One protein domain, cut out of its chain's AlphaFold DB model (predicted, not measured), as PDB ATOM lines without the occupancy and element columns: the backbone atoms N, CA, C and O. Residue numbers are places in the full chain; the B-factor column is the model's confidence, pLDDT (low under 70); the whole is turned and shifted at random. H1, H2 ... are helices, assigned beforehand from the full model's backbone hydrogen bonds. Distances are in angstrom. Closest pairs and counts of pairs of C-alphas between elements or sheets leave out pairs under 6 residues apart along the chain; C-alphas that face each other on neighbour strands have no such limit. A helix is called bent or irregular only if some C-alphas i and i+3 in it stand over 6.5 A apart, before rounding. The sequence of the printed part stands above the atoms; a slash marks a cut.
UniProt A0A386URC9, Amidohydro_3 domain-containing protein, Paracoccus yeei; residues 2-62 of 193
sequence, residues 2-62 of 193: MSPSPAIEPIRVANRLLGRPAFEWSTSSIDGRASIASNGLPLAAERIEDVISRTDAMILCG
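What this domain is: This is residues 2 to 62 of the 193 residues of the protein "Amidohydro_3 domain-containing protein" of Paracoccus yeei (UniProt A0A386URC9). This model has little regular structure: two helices, H1 and the much shorter H2, stand apart, joined by a long link that folds back from the end of H1 and makes a loop, residues 35 to 43, before H2. The printed part has 61 residues, 22 of them in H1 and H2, in that order, with no named strand; its class is all helix. It is only just compact, close to loose, with a radius of gyration of the C-alphas of 12.6 A and spans of 33 by 29 by 17 A.

Where its parts are: H1, residues 4 to 18, begins at C-alpha 4 (170.475, 149.202, 172.162) and is 21.6 A long. H2, residues 48 to 54, ends at C-alpha 54 (179.583, 143.735, 155.780) and is 10.4 A long. H1 is only just irregular, with C-alphas 7 and 10 at 6.8 A; H2 is irregular, with C-alphas 50 and 53 at 7.2 A.

How they stand to each other: H1 and H2 are apart. In the link, residues 35 to 36 pair antiparallel with 42 to 43, and residues 28 to 29 pair parallel with 46 to 47. Of the O i to N i+4 pairs, 9 of 11 in H1 and 1 of 3 in H2 are within hydrogen-bond range; in H2, 2 of 4 O i to N i+3 pairs are.

The domain as a whole: The C-alphas farthest apart, of Leu 17 and Asp 31, are 34.5 A apart. The printed part has no cut; the link from H1 to H2, 29 residues, is long. Residues 2 to 6 and 61 to 62 have pLDDT under 70.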
ATOM      1  N   MET A   2     175.394 152.626 176.078       52.66
ATOM      2  CA  MET A   2     174.330 153.102 175.175       52.66
ATOM      3  C   MET A   2     173.280 152.010 175.210       52.66
ATOM      4  O   MET A   2     173.621 150.836 175.051       52.66
ATOM      5  N   SER A   3     172.023 152.357 175.474       60.78
ATOM      6  CA  SER A   3     170.957 151.364 175.341       60.78
ATOM      7  C   SER A   3     170.856 150.935 173.862       60.78
ATOM      8  O   SER A   3     170.921 151.792 172.981       60.78
ATOM      9  N   PRO A   4     170.684 149.639 173.544       67.00
ATOM     10  CA  PRO A   4     170.475 149.202 172.162       67.00
ATOM     11  C   PRO A   4     169.258 149.870 171.504       67.00
ATOM     12  O   PRO A   4     169.250 150.111 170.300       67.00
ATOM     13  N   SER A   5     168.234 150.211 172.290       68.38
ATOM     14  CA  SER A   5     166.992 150.807 171.792       68.38
ATOM     15  C   SER A   5     167.186 152.175 171.117       68.38
ATOM     16  O   SER A   5     166.777 152.292 169.969       68.38
ATOM     17  N   PRO A   6     167.815 153.202 171.726       68.25
ATOM     18  CA  PRO A   6     168.072 154.475 171.049       68.25
ATOM     19  C   PRO A   6     169.034 154.365 169.859       68.25
ATOM     20  O   PRO A   6     168.985 155.226 168.988       68.25
ATOM     21  N   ALA A   7     169.873 153.326 169.785       73.12
ATOM     22  CA  ALA A   7     170.712 153.079 168.612       73.12
ATOM     23  C   ALA A   7     169.903 152.518 167.429       73.12
ATOM     24  O   ALA A   7     170.056 152.962 166.294       73.12
ATOM     25  N   ILE A   8     169.025 151.547 167.697       83.00
ATOM     26  CA  ILE A   8     168.292 150.798 166.667       83.00
ATOM     27  C   ILE A   8     166.991 151.504 166.260       83.00
ATOM     28  O   ILE A   8     166.592 151.453 165.097       83.00
ATOM     29  N   GLU A   9     166.308 152.170 167.191       85.62
ATOM     30  CA  GLU A   9     164.975 152.728 166.949       85.62
ATOM     31  C   GLU A   9     164.935 153.783 165.837       85.62
ATOM     32  O   GLU A   9     164.072 153.661 164.965       85.62
ATOM     33  N   PRO A  10     165.853 154.768 165.782       86.44
ATOM     34  CA  PRO A  10     165.858 155.752 164.702       86.44
ATOM     35  C   PRO A  10     166.028 155.099 163.329       86.44
ATOM     36  O   PRO A  10     165.361 155.478 162.369       86.44
ATOM     37  N   ILE A  11     166.870 154.069 163.255       88.94
ATOM     38  CA  ILE A  11     167.168 153.319 162.035       88.94
ATOM     39  C   ILE A  11     165.940 152.515 161.585       88.94
ATOM     40  O   ILE A  11     165.542 152.540 160.417       88.94
ATOM     41  N   ARG A  12     165.267 151.859 162.533       89.06
ATOM     42  CA  ARG A  12     164.015 151.137 162.293       89.06
ATOM     43  C   ARG A  12     162.895 152.067 161.823       89.06
ATOM     44  O   ARG A  12     162.160 151.725 160.894       89.06
ATOM     45  N   VAL A  13     162.766 153.241 162.442       91.75
ATOM     46  CA  VAL A  13     161.808 154.280 162.037       91.75
ATOM     47  C   VAL A  13     162.142 154.803 160.642       91.75
ATOM     48  O   VAL A  13     161.234 154.925 159.823       91.75
ATOM     49  N   ALA A  14     163.418 155.034 160.328       91.81
ATOM     50  CA  ALA A  14     163.848 155.472 159.002       91.81
ATOM     51  C   ALA A  14     163.455 154.465 157.911       91.81
ATOM     52  O   ALA A  14     162.827 154.856 156.930       91.81
ATOM     53  N   ASN A  15     163.711 153.167 158.112       95.06
ATOM     54  CA  ASN A  15     163.253 152.119 157.189       95.06
ATOM     55  C   ASN A  15     161.733 152.165 156.969       95.06
ATOM     56  O   ASN A  15     161.260 152.050 155.838       95.06
ATOM     57  N   ARG A  16     160.954 152.368 158.043       94.25
ATOM     58  CA  ARG A  16     159.491 152.475 157.957       94.25
ATOM     59  C   ARG A  16     159.050 153.710 157.170       94.25
ATOM     60  O   ARG A  16     158.167 153.589 156.330       94.25
ATOM     61  N   LEU A  17     159.651 154.870 157.430       95.31
ATOM     62  CA  LEU A  17     159.329 156.122 156.739       95.31
ATOM     63  C   LEU A  17     159.711 156.080 155.254       95.31
ATOM     64  O   LEU A  17     159.008 156.647 154.427       95.31
ATOM     65  N   LEU A  18     160.800 155.388 154.915       95.56
ATOM     66  CA  LEU A  18     161.272 155.237 153.538       95.56
ATOM     67  C   LEU A  18     160.522 154.156 152.747       95.56
ATOM     68  O   LEU A  18     160.685 154.082 151.531       95.56
ATOM     69  N   GLY A  19     159.746 153.292 153.411       95.44
ATOM     70  CA  GLY A  19     159.027 152.187 152.767       95.44
ATOM     71  C   GLY A  19     159.934 151.116 152.144       95.44
ATOM     72  O   GLY A  19     159.464 150.306 151.349       95.44
ATOM     73  N   ARG A  20     161.228 151.104 152.485       95.12
ATOM     74  CA  ARG A  20     162.230 150.146 151.999       95.12
ATOM     75  C   ARG A  20     163.278 149.868 153.080       95.12
ATOM     76  O   ARG A  20     163.518 150.745 153.912       95.12
ATOM     77  N   PRO A  21     163.951 148.706 153.059       92.06
ATOM     78  CA  PRO A  21     165.135 148.495 153.882       92.06
ATOM     79  C   PRO A  21     166.251 149.426 153.385       92.06
ATOM     80  O   PRO A  21     166.801 149.246 152.301       92.06
ATOM     81  N   ALA A  22     166.516 150.490 154.137       91.75
ATOM     82  CA  ALA A  22     167.643 151.391 153.910       91.75
ATOM     83  C   ALA A  22     168.826 151.055 154.824       91.75
ATOM     84  O   ALA A  22     169.962 151.354 154.475       91.75
ATOM     85  N   PHE A  23     168.551 150.417 155.959       91.81
ATOM     86  CA  PHE A  23     169.533 150.024 156.953       91.81
ATOM     87  C   PHE A  23     169.246 148.619 157.470       91.81
ATOM     88  O   PHE A  23     168.088 148.250 157.681       91.81
ATOM     89  N   GLU A  24     170.305 147.880 157.764       90.38
ATOM     90  CA  GLU A  24     170.258 146.595 158.453       90.38
ATOM     91  C   GLU A  24     171.133 146.672 159.702       90.38
ATOM     92  O   GLU A  24     172.065 147.474 159.778       90.38
ATOM     93  N   TRP A  25     170.813 145.871 160.714       89.81
ATOM     94  CA  TRP A  25     171.587 145.825 161.948       89.81
ATOM     95  C   TRP A  25     171.630 144.402 162.491       89.81
ATOM     96  O   TRP A  25     170.651 143.659 162.423       89.81
ATOM     97  N   SER A  26     172.763 144.056 163.088       88.56
ATOM     98  CA  SER A  26     172.975 142.802 163.804       88.56
ATOM     99  C   SER A  26     173.660 143.095 165.130       88.56
ATOM    100  O   SER A  26     174.592 143.897 165.204       88.56
ATOM    101  N   THR A  27     173.225 142.425 166.187       88.44
ATOM    102  CA  THR A  27     173.985 142.326 167.432       88.44
ATOM    103  C   THR A  27     175.060 141.263 167.252       88.44
ATOM    104  O   THR A  27     174.783 140.179 166.743       88.44
ATOM    105  N   SER A  28     176.295 141.559 167.650       89.12
ATOM    106  CA  SER A  28     177.405 140.612 167.535       89.12
ATOM    107  C   SER A  28     178.215 140.517 168.818       89.12
ATOM    108  O   SER A  28     178.247 141.440 169.635       89.12
ATOM    109  N   SER A  29     178.851 139.366 169.007       87.94
ATOM    110  CA  SER A  29     179.804 139.104 170.079       87.94
ATOM    111  C   SER A  29     181.024 138.381 169.515       87.94
ATOM    112  O   SER A  29     180.985 137.822 168.419       87.94
ATOM    113  N   ILE A  30     182.132 138.405 170.258       85.81
ATOM    114  CA  ILE A  30     183.398 137.806 169.807       85.81
ATOM    115  C   ILE A  30     183.220 136.311 169.499       85.81
ATOM    116  O   ILE A  30     183.751 135.810 168.519       85.81
ATOM    117  N   ASP A  31     182.450 135.593 170.316       88.25
ATOM    118  CA  ASP A  31     182.250 134.146 170.200       88.25
ATOM    119  C   ASP A  31     180.857 133.755 169.676       88.25
ATOM    120  O   ASP A  31     180.529 132.569 169.630       88.25
ATOM    121  N   GLY A  32     180.029 134.730 169.284       89.44
ATOM    122  CA  GLY A  32     178.647 134.510 168.844       89.44
ATOM    123  C   GLY A  32     177.698 134.092 169.967       89.44
ATOM    124  O   GLY A  32     176.552 133.726 169.711       89.44
ATOM    125  N   ARG A  33     178.136 134.121 171.233       90.44
ATOM    126  CA  ARG A  33     177.241 133.870 172.365       90.44
ATOM    127  C   ARG A  33     176.386 135.090 172.651       90.44
ATOM    128  O   ARG A  33     176.826 136.232 172.501       90.44
ATOM    129  N   ALA A  34     175.165 134.831 173.115       88.75
ATOM    130  CA  ALA A  34     174.245 135.880 173.515       88.75
ATOM    131  C   ALA A  34     174.874 136.788 174.583       88.75
ATOM    132  O   ALA A  34     175.440 136.313 175.571       88.75
ATOM    133  N   SER A  35     174.744 138.099 174.391       82.50
ATOM    134  CA  SER A  35     175.129 139.085 175.401       82.50
ATOM    135  C   SER A  35     173.979 139.280 176.382       82.50
ATOM    136  O   SER A  35     172.823 139.362 175.971       82.50
ATOM    137  N   ILE A  36     174.269 139.360 177.678       83.50
ATOM    138  CA  ILE A  36     173.232 139.561 178.698       83.50
ATOM    139  C   ILE A  36     173.037 141.058 178.925       83.50
ATOM    140  O   ILE A  36     173.969 141.766 179.309       83.50
ATOM    141  N   ALA A  37     171.821 141.544 178.676       79.12
ATOM    142  CA  ALA A  37     171.439 142.916 178.977       79.12
ATOM    143  C   ALA A  37     171.374 143.147 180.498       79.12
ATOM    144  O   ALA A  37     171.230 142.214 181.286       79.12
ATOM    145  N   SER A  38     171.424 144.410 180.929       74.81
ATOM    146  CA  SER A  38     171.403 144.777 182.357       74.81
ATOM    147  C   SER A  38     170.140 144.329 183.106       74.81
ATOM    148  O   SER A  38     170.175 144.183 184.323       74.81
ATOM    149  N   ASN A  39     169.039 144.076 182.394       80.56
ATOM    150  CA  ASN A  39     167.797 143.528 182.942       80.56
ATOM    151  C   ASN A  39     167.735 141.985 182.923       80.56
ATOM    152  O   ASN A  39     166.678 141.417 183.184       80.56
ATOM    153  N   GLY A  40     168.836 141.307 182.587       84.50
ATOM    154  CA  GLY A  40     168.938 139.848 182.542       84.50
ATOM    155  C   GLY A  40     168.435 139.199 181.250       84.50
ATOM    156  O   GLY A  40     168.539 137.981 181.116       84.50
ATOM    157  N   LEU A  41     167.917 139.970 180.286       86.12
ATOM    158  CA  LEU A  41     167.473 139.410 179.010       86.12
ATOM    159  C   LEU A  41     168.671 139.055 178.113       86.12
ATOM    160  O   LEU A  41     169.561 139.891 177.926       86.12
ATOM    161  N   PRO A  42     168.697 137.850 177.516       87.62
ATOM    162  CA  PRO A  42     169.694 137.509 176.518       87.62
ATOM    163  C   PRO A  42     169.392 138.230 175.201       87.62
ATOM    164  O   PRO A  42     168.285 138.163 174.669       87.62
ATOM    165  N   LEU A  43     170.402 138.894 174.652       85.81
ATOM    166  CA  LEU A  43     170.402 139.435 173.302       85.81
ATOM    167  C   LEU A  43     171.123 138.433 172.407       85.81
ATOM    168  O   LEU A  43     172.320 138.196 172.588       85.81
ATOM    169  N   ALA A  44     170.391 137.830 171.467       89.12
ATOM    170  CA  ALA A  44     170.985 136.969 170.448       89.12
ATOM    171  C   ALA A  44     172.120 137.718 169.740       89.12
ATOM    172  O   ALA A  44     172.017 138.924 169.525       89.12
ATOM    173  N   ALA A  45     173.205 137.025 169.418       90.75
ATOM    174  CA  ALA A  45     174.365 137.636 168.793       90.75
ATOM    175  C   ALA A  45     174.912 136.722 167.698       90.75
ATOM    176  O   ALA A  45     174.932 135.505 167.852       90.75
ATOM    177  N   GLU A  46     175.360 137.325 166.606       91.94
ATOM    178  CA  GLU A  46     176.179 136.662 165.594       91.94
ATOM    179  C   GLU A  46     177.660 136.756 165.981       91.94
ATOM    180  O   GLU A  46     178.058 137.623 166.768       91.94
ATOM    181  N   ARG A  47     178.501 135.875 165.434       91.19
ATOM    182  CA  ARG A  47     179.947 136.024 165.613       91.19
ATOM    183  C   ARG A  47     180.425 137.269 164.886       91.19
ATOM    184  O   ARG A  47     180.013 137.533 163.758       91.19
ATOM    185  N   ILE A  48     181.327 138.019 165.511       88.44
ATOM    186  CA  ILE A  48     181.834 139.259 164.923       88.44
ATOM    187  C   ILE A  48     182.516 139.020 163.570       88.44
ATOM    188  O   ILE A  48     182.360 139.837 162.666       88.44
ATOM    189  N   GLU A  49     183.192 137.884 163.389       89.19
ATOM    190  CA  GLU A  49     183.855 137.543 162.123       89.19
ATOM    191  C   GLU A  49     182.870 137.378 160.960       89.19
ATOM    192  O   GLU A  49     183.225 137.668 159.820       89.19
ATOM    193  N   ASP A  50     181.634 136.966 161.250       89.81
ATOM    194  CA  ASP A  50     180.609 136.735 160.232       89.81
ATOM    195  C   ASP A  50     179.977 138.054 159.759       89.81
ATOM    196  O   ASP A  50     179.458 138.133 158.643       89.81
ATOM    197  N   VAL A  51     180.011 139.104 160.591       89.81
ATOM    198  CA  VAL A  51     179.307 140.374 160.330       89.81
ATOM    199  C   VAL A  51     180.228 141.545 160.008       89.81
ATOM    200  O   VAL A  51     179.823 142.468 159.301       89.81
ATOM    201  N   ILE A  52     181.474 141.534 160.488       86.12
ATOM    202  CA  ILE A  52     182.356 142.705 160.409       86.12
ATOM    203  C   ILE A  52     182.683 143.105 158.967       86.12
ATOM    204  O   ILE A  52     182.767 144.292 158.670       86.12
ATOM    205  N   SER A  53     182.786 142.140 158.047       85.31
ATOM    206  CA  SER A  53     183.111 142.401 156.637       85.31
ATOM    207  C   SER A  53     182.000 143.116 155.866       85.31
ATOM    208  O   SER A  53     182.265 143.667 154.803       85.31
ATOM    209  N   ARG A  54     180.762 143.082 156.374       86.50
ATOM    210  CA  ARG A  54     179.583 143.735 155.780       86.50
ATOM    211  C   ARG A  54     179.094 144.940 156.589       86.50
ATOM    212  O   ARG A  54     177.993 145.419 156.355       86.50
ATOM    213  N   THR A  55     179.859 145.374 157.590       87.06
ATOM    214  CA  THR A  55     179.449 146.431 158.518       87.06
ATOM    215  C   THR A  55     180.014 147.777 158.080       87.06
ATOM    216  O   THR A  55     181.224 147.984 158.138       87.06
ATOM    217  N   ASP A  56     179.140 148.719 157.719       86.19
ATOM    218  CA  ASP A  56     179.543 150.098 157.402       86.19
ATOM    219  C   ASP A  56     179.861 150.921 158.663       86.19
ATOM    220  O   ASP A  56     180.724 151.797 158.656       86.19
ATOM    221  N   ALA A  57     179.163 150.639 159.767       84.31
ATOM    222  CA  ALA A  57     179.336 151.328 161.040       84.31
ATOM    223  C   ALA A  57     179.143 150.370 162.220       84.31
ATOM    224  O   ALA A  57     178.163 149.632 162.287       84.31
ATOM    225  N   MET A  58     180.059 150.422 163.188       83.94
ATOM    226  CA  MET A  58     179.996 149.611 164.402       83.94
ATOM    227  C   MET A  58     179.767 150.495 165.625       83.94
ATOM    228  O   MET A  58     180.574 151.372 165.937       83.94
ATOM    229  N   ILE A  59     178.691 150.222 166.361       80.75
ATOM    230  CA  ILE A  59     178.425 150.853 167.654       80.75
ATOM    231  C   ILE A  59     178.955 149.926 168.744       80.75
ATOM    232  O   ILE A  59     178.343 148.911 169.074       80.75
ATOM    233  N   LEU A  60     180.106 150.277 169.315       76.31
ATOM    234  CA  LEU A  60     180.695 149.509 170.406       76.31
ATOM    235  C   LEU A  60     180.140 149.984 171.756       76.31
ATOM    236  O   LEU A  60     180.609 150.966 172.331       76.31
ATOM    237  N   CYS A  61     179.166 149.251 172.295       68.88
ATOM    238  CA  CYS A  61     178.717 149.435 173.675       68.88
ATOM    239  C   CYS A  61     179.616 148.616 174.611       68.88
ATOM    240  O   CYS A  61     179.363 147.447 174.890       68.88
ATOM    241  N   GLY A  62     180.722 149.217 175.049       65.38
ATOM    242  CA  GLY A  62     181.701 148.568 175.921       65.38
ATOM    243  C   GLY A  62     181.731 149.171 177.321       65.38
ATOM    244  O   GLY A  62     181.598 150.380 177.495       65.38
TER     245      GLY A  62